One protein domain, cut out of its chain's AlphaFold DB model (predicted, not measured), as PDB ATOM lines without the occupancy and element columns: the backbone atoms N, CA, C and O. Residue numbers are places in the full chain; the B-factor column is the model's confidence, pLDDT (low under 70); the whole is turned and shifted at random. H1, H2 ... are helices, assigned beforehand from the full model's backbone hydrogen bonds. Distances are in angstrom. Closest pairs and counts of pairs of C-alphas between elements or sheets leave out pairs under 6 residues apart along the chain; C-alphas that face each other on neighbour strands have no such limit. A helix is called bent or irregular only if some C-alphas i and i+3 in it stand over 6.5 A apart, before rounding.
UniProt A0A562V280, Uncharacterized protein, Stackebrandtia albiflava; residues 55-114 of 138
ATOM      1  N   LEU A  55     138.955  63.439 135.185       88.19
ATOM      2  CA  LEU A  55     138.983  62.130 134.535       88.19
ATOM      3  C   LEU A  55     137.754  61.293 134.915       88.19
ATOM      4  O   LEU A  55     137.162  60.668 134.040       88.19
ATOM      5  N   LYS A  56     137.341  61.317 136.189       88.31
ATOM      6  CA  LYS A  56     136.111  60.663 136.660       88.31
ATOM      7  C   LYS A  56     134.889  61.203 135.916       88.31
ATOM      8  O   LYS A  56     134.094  60.421 135.406       88.31
ATOM      9  N   ASN A  57     134.757  62.524 135.818       89.06
ATOM     10  CA  ASN A  57     133.632  63.152 135.124       89.06
ATOM     11  C   ASN A  57     133.617  62.796 133.630       89.06
ATOM     12  O   ASN A  57     132.566  62.453 133.093       89.06
ATOM     13  N   ALA A  58     134.779  62.824 132.970       91.50
ATOM     14  CA  ALA A  58     134.901  62.428 131.569       91.50
ATOM     15  C   ALA A  58     134.566  60.941 131.352       91.50
ATOM     16  O   ALA A  58     133.883  60.602 130.387       91.50
ATOM     17  N   TRP A  59     135.004  60.064 132.260       90.00
ATOM     18  CA  TRP A  59     134.687  58.636 132.226       90.00
ATOM     19  C   TRP A  59     133.183  58.380 132.350       90.00
ATOM     20  O   TRP A  59     132.617  57.674 131.517       90.00
ATOM     21  N   ILE A  60     132.535  58.989 133.349       89.75
ATOM     22  CA  ILE A  60     131.086  58.875 133.566       89.75
ATOM     23  C   ILE A  60     130.328  59.364 132.330       89.75
ATOM     24  O   ILE A  60     129.465  58.653 131.824       89.75
ATOM     25  N   ALA A  61     130.690  60.534 131.797       91.25
ATOM     26  CA  ALA A  61     130.047  61.081 130.607       91.25
ATOM     27  C   ALA A  61     130.183  60.149 129.391       91.25
ATOM     28  O   ALA A  61     129.209  59.919 128.679       91.25
ATOM     29  N   TYR A  62     131.371  59.579 129.164       92.62
ATOM     30  CA  TYR A  62     131.606  58.664 128.044       92.62
ATOM     31  C   TYR A  62     130.847  57.343 128.196       92.62
ATOM     32  O   TYR A  62     130.264  56.851 127.230       92.62
ATOM     33  N   ARG A  63     130.818  56.779 129.408       92.00
ATOM     34  CA  ARG A  63     130.041  55.572 129.710       92.00
ATOM     35  C   ARG A  63     128.551  55.802 129.470       92.00
ATOM     36  O   ARG A  63     127.944  54.996 128.774       92.00
ATOM     37  N   ASN A  64     127.990  56.883 130.011       92.00
ATOM     38  CA  ASN A  64     126.566  57.190 129.871       92.00
ATOM     39  C   ASN A  64     126.193  57.388 128.395       92.00
ATOM     40  O   ASN A  64     125.217  56.816 127.928       92.00
ATOM     41  N   LEU A  65     127.040  58.081 127.624       94.94
ATOM     42  CA  LEU A  65     126.853  58.217 126.178       94.94
ATOM     43  C   LEU A  65     126.846  56.855 125.467       94.94
ATOM     44  O   LEU A  65     125.994  56.617 124.621       94.94
ATOM     45  N   ILE A  66     127.767  55.942 125.797       93.69
ATOM     46  CA  ILE A  66     127.749  54.588 125.217       93.69
ATOM     47  C   ILE A  66     126.466  53.845 125.599       93.69
ATOM     48  O   ILE A  66     125.876  53.175 124.754       93.69
ATOM     49  N   GLN A  67     126.054  53.923 126.859       93.31
ATOM     50  CA  GLN A  67     124.891  53.200 127.359       93.31
ATOM     51  C   GLN A  67     123.604  53.667 126.663       93.31
ATOM     52  O   GLN A  67     122.876  52.839 126.113       93.31
ATOM     53  N   ASP A  68     123.389  54.977 126.583       94.00
ATOM     54  CA  ASP A  68     122.126  55.539 126.101       94.00
ATOM     55  C   ASP A  68     122.110  55.703 124.571       94.00
ATOM     56  O   ASP A  68     121.196  55.250 123.881       94.00
ATOM     57  N   GLU A  69     123.157  56.290 123.990       95.19
ATOM     58  CA  GLU A  69     123.156  56.637 122.560       95.19
ATOM     59  C   GLU A  69     123.580  55.473 121.665       95.19
ATOM     60  O   GLU A  69     123.247  55.438 120.480       95.19
ATOM     61  N   VAL A  70     124.340  54.515 122.203       95.31
ATOM     62  CA  VAL A  70     124.824  53.373 121.417       95.31
ATOM     63  C   VAL A  70     124.055  52.116 121.776       95.31
ATOM     64  O   VAL A  70     123.422  51.530 120.900       95.31
ATOM     65  N   VAL A  71     124.105  51.674 123.031       96.31
ATOM     66  CA  VAL A  71     123.556  50.369 123.420       96.31
ATOM     67  C   VAL A  71     122.034  50.377 123.391       96.31
ATOM     68  O   VAL A  71     121.445  49.550 122.691       96.31
ATOM     69  N   TRP A  72     121.408  51.326 124.088       95.19
ATOM     70  CA  TRP A  72     119.957  51.468 124.099       95.19
ATOM     71  C   TRP A  72     119.414  51.739 122.696       95.19
ATOM     72  O   TRP A  72     118.593  50.969 122.197       95.19
ATOM     73  N   GLN A  73     119.931  52.753 121.995       96.69
ATOM     74  CA  GLN A  73     119.414  53.083 120.667       96.69
ATOM     75  C   GLN A  73     119.602  51.948 119.648       96.69
ATOM     76  O   GLN A  73     118.726  51.722 118.812       96.69
ATOM     77  N   THR A  74     120.707  51.196 119.711       97.00
ATOM     78  CA  THR A  74     120.906  50.035 118.825       97.00
ATOM     79  C   THR A  74     119.915  48.921 119.139       97.00
ATOM     80  O   THR A  74     119.332  48.367 118.209       97.00
ATOM     81  N   ASN A  75     119.673  48.619 120.419       96.75
ATOM     82  CA  ASN A  75     118.643  47.662 120.824       96.75
ATOM     83  C   ASN A  75     117.264  48.059 120.260       96.75
ATOM     84  O   ASN A  75     116.648  47.256 119.559       96.75
ATOM     85  N   GLN A  76     116.846  49.314 120.452       96.31
ATOM     86  CA  GLN A  76     115.559  49.818 119.958       96.31
ATOM     87  C   GLN A  76     115.459  49.770 118.426       96.31
ATOM     88  O   GLN A  76     114.448  49.334 117.874       96.31
ATOM     89  N   ASN A  77     116.525  50.150 117.717       97.31
ATOM     90  CA  ASN A  77     116.561  50.100 116.254       97.31
ATOM     91  C   ASN A  77     116.465  48.665 115.719       97.31
ATOM     92  O   ASN A  77     115.825  48.442 114.694       97.31
ATOM     93  N   LEU A  78     117.093  47.696 116.392       97.44
ATOM     94  CA  LEU A  78     117.022  46.283 116.018       97.44
ATOM     95  C   LEU A  78     115.614  45.717 116.227       97.44
ATOM     96  O   LEU A  78     115.134  44.993 115.357       97.44
ATOM     97  N   ILE A  79     114.944  46.079 117.327       95.56
ATOM     98  CA  ILE A  79     113.542  45.709 117.575       95.56
ATOM     99  C   ILE A  79     112.648  46.306 116.485       95.56
ATOM    100  O   ILE A  79     111.920  45.570 115.826       95.56
ATOM    101  N   ALA A  80     112.755  47.614 116.231       96.12
ATOM    102  CA  ALA A  80     111.937  48.302 115.235       96.12
ATOM    103  C   ALA A  80     112.156  47.760 113.812       96.12
ATOM    104  O   ALA A  80     111.198  47.532 113.074       96.12
ATOM    105  N   ALA A  81     113.412  47.513 113.428       96.25
ATOM    106  CA  ALA A  81     113.732  46.873 112.157       96.25
ATOM    107  C   ALA A  81     113.183  45.441 112.099       96.25
ATOM    108  O   ALA A  81     112.662  45.034 111.064       96.25
ATOM    109  N   GLY A  82     113.258  44.699 113.207       95.50
ATOM    110  CA  GLY A  82     112.688  43.363 113.331       95.50
ATOM    111  C   GLY A  82     111.189  43.341 113.051       95.50
ATOM    112  O   GLY A  82     110.748  42.625 112.154       95.50
ATOM    113  N   THR A  83     110.440  44.207 113.739       94.69
ATOM    114  CA  THR A  83     108.995  44.390 113.545       94.69
ATOM    115  C   THR A  83     108.651  44.752 112.102       94.69
ATOM    116  O   THR A  83     107.780  44.128 111.500       94.69
ATOM    117  N   ALA A  84     109.371  45.702 111.502       95.19
ATOM    118  CA  ALA A  84     109.115  46.104 110.119       95.19
ATOM    119  C   ALA A  84     109.349  44.955 109.119       95.19
ATOM    120  O   ALA A  84     108.605  44.815 108.148       95.19
ATOM    121  N   LEU A  85     110.371  44.118 109.343       94.25
ATOM    122  CA  LEU A  85     110.635  42.956 108.491       94.25
ATOM    123  C   LEU A  85     109.566  41.868 108.646       94.25
ATOM    124  O   LEU A  85     109.180  41.274 107.639       94.25
ATOM    125  N   THR A  86     109.075  41.616 109.864       93.19
ATOM    126  CA  THR A  86     107.986  40.649 110.075       93.19
ATOM    127  C   THR A  86     106.683  41.126 109.444       93.19
ATOM    128  O   THR A  86     106.049  40.346 108.741       93.19
ATOM    129  N   GLU A  87     106.329  42.404 109.610       92.81
ATOM    130  CA  GLU A  87     105.131  42.996 108.997       92.81
ATOM    131  C   GLU A  87     105.204  42.953 107.465       92.81
ATOM    132  O   GLU A  87     104.228  42.610 106.797       92.81
ATOM    133  N   LEU A  88     106.374  43.252 106.888       91.12
ATOM    134  CA  LEU A  88     106.582  43.165 105.443       91.12
ATOM    135  C   LEU A  88     106.449  41.725 104.933       91.12
ATOM    136  O   LEU A  88     105.823  41.505 103.897       91.12
ATOM    137  N   ALA A  89     107.029  40.754 105.644       90.25
ATOM    138  CA  ALA A  89     106.935  39.344 105.277       90.25
ATOM    139  C   ALA A  89     105.481  38.852 105.289       90.25
ATOM    140  O   ALA A  89     105.051  38.185 104.351       90.25
ATOM    141  N   GLU A  90     104.716  39.229 106.314       90.31
ATOM    142  CA  GLU A  90     103.293  38.897 106.427       90.31
ATOM    143  C   GLU A  90     102.476  39.545 105.310       90.31
ATOM    144  O   GLU A  90     101.720  38.857 104.628       90.31
ATOM    145  N   HIS A  91     102.703  40.830 105.032       89.75
ATOM    146  CA  HIS A  91     102.008  41.529 103.954       89.75
ATOM    147  C   HIS A  91     102.259  40.902 102.571       89.75
ATOM    148  O   HIS A  91     101.340  40.787 101.754       89.75
ATOM    149  N   ILE A  92     103.500  40.485 102.296       86.25
ATOM    150  CA  ILE A  92     103.853  39.795 101.049       86.25
ATOM    151  C   ILE A  92     103.140  38.438 100.979       86.25
ATOM    152  O   ILE A  92     102.504  38.145  99.966       86.25
ATOM    153  N   ALA A  93     103.185  37.652 102.057       85.69
ATOM    154  CA  ALA A  93     102.576  36.325 102.114       85.69
ATOM    155  C   ALA A  93     101.039  36.349 101.999       85.69
ATOM    156  O   ALA A  93     100.452  35.428 101.434       85.69
ATOM    157  N   GLU A  94     100.380  37.396 102.501       84.44
ATOM    158  CA  GLU A  94      98.934  37.608 102.335       84.44
ATOM    159  C   GLU A  94      98.554  37.982 100.897       84.44
ATOM    160  O   GLU A  94      97.483  37.612 100.409       84.44
ATOM    161  N   THR A  95      99.420  38.737 100.218       83.31
ATOM    162  CA  THR A  95      99.174  39.216  98.853       83.31
ATOM    163  C   THR A  95      99.387  38.109  97.818       83.31
ATOM    164  O   THR A  95      98.708  38.092  96.787       83.31
ATOM    165  N   ASP A  96     100.296  37.171  98.091       77.81
ATOM    166  CA  ASP A  96     100.545  36.002  97.252       77.81
ATOM    167  C   ASP A  96      99.680  34.813  97.708       77.81
ATOM    168  O   ASP A  96      99.982  34.109  98.673       77.81
ATOM    169  N   THR A  97      98.537  34.615  97.041       63.59
ATOM    170  CA  THR A  97      97.546  33.574  97.372       63.59
ATOM    171  C   THR A  97      98.176  32.175  97.445       63.59
ATOM    172  O   THR A  97      98.331  31.508  96.425       63.59
ATOM    173  N   GLY A  98      98.485  31.716  98.663       65.88
ATOM    174  CA  GLY A  98      99.044  30.391  98.960       65.88
ATOM    175  C   GLY A  98     100.225  30.404  99.936       65.88
ATOM    176  O   GLY A  98     100.464  29.394 100.596       65.88
ATOM    177  N   ASN A  99     100.923  31.535 100.089       75.56
ATOM    178  CA  ASN A  99     102.129  31.594 100.924       75.56
ATOM    179  C   ASN A  99     101.841  31.929 102.395       75.56
ATOM    180  O   ASN A  99     102.666  31.618 103.249       75.56
ATOM    181  N   GLY A 100     100.665  32.480 102.720       77.94
ATOM    182  CA  GLY A 100     100.247  32.717 104.108       77.94
ATOM    183  C   GLY A 100     100.258  31.447 104.970       77.94
ATOM    184  O   GLY A 100     100.883  31.427 106.025       77.94
ATOM    185  N   GLU A 101      99.665  30.350 104.483       82.44
ATOM    186  CA  GLU A 101      99.636  29.066 105.210       82.44
ATOM    187  C   GLU A 101     101.038  28.454 105.373       82.44
ATOM    188  O   GLU A 101     101.353  27.866 106.408       82.44
ATOM    189  N   LEU A 102     101.903  28.608 104.363       82.62
ATOM    190  CA  LEU A 102     103.297  28.159 104.426       82.62
ATOM    191  C   LEU A 102     104.092  28.968 105.448       82.62
ATOM    192  O   LEU A 102     104.832  28.392 106.247       82.62
ATOM    193  N   LEU A 103     103.931  30.290 105.436       85.19
ATOM    194  CA  LEU A 103     104.571  31.170 106.397       85.19
ATOM    195  C   LEU A 103     104.122  30.817 107.821       85.19
ATOM    196  O   LEU A 103     104.972  30.682 108.696       85.19
ATOM    197  N   ASP A 104     102.828  30.592 108.046       87.81
ATOM    198  CA  ASP A 104     102.303  30.197 109.357       87.81
ATOM    199  C   ASP A 104     102.855  28.845 109.832       87.81
ATOM    200  O   ASP A 104     103.281  28.733 110.984       87.81
ATOM    201  N   SER A 105     102.961  27.852 108.943       85.50
ATOM    202  CA  SER A 105     103.618  26.576 109.262       85.50
ATOM    203  C   SER A 105     105.080  26.775 109.670       85.50
ATOM    204  O   SER A 105     105.546  26.163 110.626       85.50
ATOM    205  N   VAL A 106     105.818  27.648 108.978       83.62
ATOM    206  CA  VAL A 106     107.227  27.921 109.301       83.62
ATOM    207  C   VAL A 106     107.369  28.672 110.623       83.62
ATOM    208  O   VAL A 106     108.290  28.386 111.391       83.62
ATOM    209  N   LYS A 107     106.465  29.612 110.923       88.38
ATOM    210  CA  LYS A 107     106.412  30.290 112.227       88.38
ATOM    211  C   LYS A 107     106.219  29.276 113.354       88.38
ATOM    212  O   LYS A 107     106.918  29.351 114.365       88.38
ATOM    213  N   GLU A 108     105.302  28.326 113.173       88.12
ATOM    214  CA  GLU A 108     105.036  27.261 114.141       88.12
ATOM    215  C   GLU A 108     106.246  26.331 114.317       88.12
ATOM    216  O   GLU A 108     106.645  26.050 115.450       88.12
ATOM    217  N   ASP A 109     106.882  25.911 113.221       86.56
ATOM    218  CA  ASP A 109     108.083  25.072 113.264       86.56
ATOM    219  C   ASP A 109     109.236  25.769 114.001       86.56
ATOM    220  O   ASP A 109     109.877  25.169 114.866       86.56
ATOM    221  N   LEU A 110     109.473  27.054 113.719       84.81
ATOM    222  CA  LEU A 110     110.524  27.841 114.372       84.81
ATOM    223  C   LEU A 110     110.230  28.090 115.851       84.81
ATOM    224  O   LEU A 110     111.143  28.020 116.672       84.81
ATOM    225  N   ALA A 111     108.972  28.337 116.225       85.50
ATOM    226  CA  ALA A 111     108.584  28.483 117.628       85.50
ATOM    227  C   ALA A 111     108.846  27.198 118.440       85.50
ATOM    228  O   ALA A 111     109.168  27.262 119.631       85.50
ATOM    229  N   ASN A 112     108.757  26.039 117.783       86.75
ATOM    230  CA  ASN A 112     108.954  24.723 118.384       86.75
ATOM    231  C   ASN A 112     110.349  24.115 118.126       86.75
ATOM    232  O   ASN A 112     110.617  23.009 118.606       86.75
ATOM    233  N   ASP A 113     111.255  24.814 117.428       85.62
ATOM    234  CA  ASP A 113     112.570  24.287 117.034       85.62
ATOM    235  C   ASP A 113     113.350  23.815 118.272       85.62
ATOM    236  O   ASP A 113     113.528  24.587 119.205       85.62
ATOM    237  N   PRO A 114     113.851  22.573 118.367       84.31
ATOM    238  CA  PRO A 114     114.595  22.106 119.544       84.31
ATOM    239  C   PRO A 114     115.840  22.951 119.894       84.31
ATOM    240  O   PRO A 114     116.307  22.903 121.034       84.31
TER     241      PRO A 114
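This is residues 55 to 114 of the 138 residues of an uncharacterized protein of Stackebrandtia albiflava (UniProt A0A562V280). One very long helix, H1, makes the length of this domain, and from its far end a much shorter helix, H2, folds back to make a lopsided V, the two meeting near the turn that joins them. Most of H1 sticks out alone, residues 55 to 88, and so do residues 105 to 114 at the other tip of the V. The printed part has 60 residues with two named helices, H1 then H2, and no named strand; the class is all helix. The whole is extended, with a radius of gyration of the C-alphas of 19.6 A and spans of 62 by 29 by 6 A.

Start with H1, residues 55 to 95, and go on through a tight link of 3 residues to H2, residues 99 to 111. The two form a helical hairpin, running opposite ways at a steep tilt of 43 degrees. They touch with residues 90 to 94 of H1 and 99 to 103 of H2 alone; look there for their closest C-alphas, those of Ala 93 and Gly 100, 4.7 A apart. In H2 every O i to N i+4 pair is within hydrogen-bond range; in H1 34 of 37 are.

Find C-alpha 55 at (138.983, 62.130, 134.535); from there H1 runs 58.2 A to C-alpha 95 at (99.174, 39.216, 98.853). It is neither bent nor irregular, but only just: C-alphas 69 and 72 are 6.3 A apart. H2 runs 18.2 A from C-alpha 99 to C-alpha 111 at (108.584, 28.483, 117.628).

The two C-alphas farthest apart are those of Leu 55 and Thr 97, 62.6 A. The printed part has no cut. Its mean pLDDT is 89.3; look in the link for the low values, under 70 at residues 97 to 98.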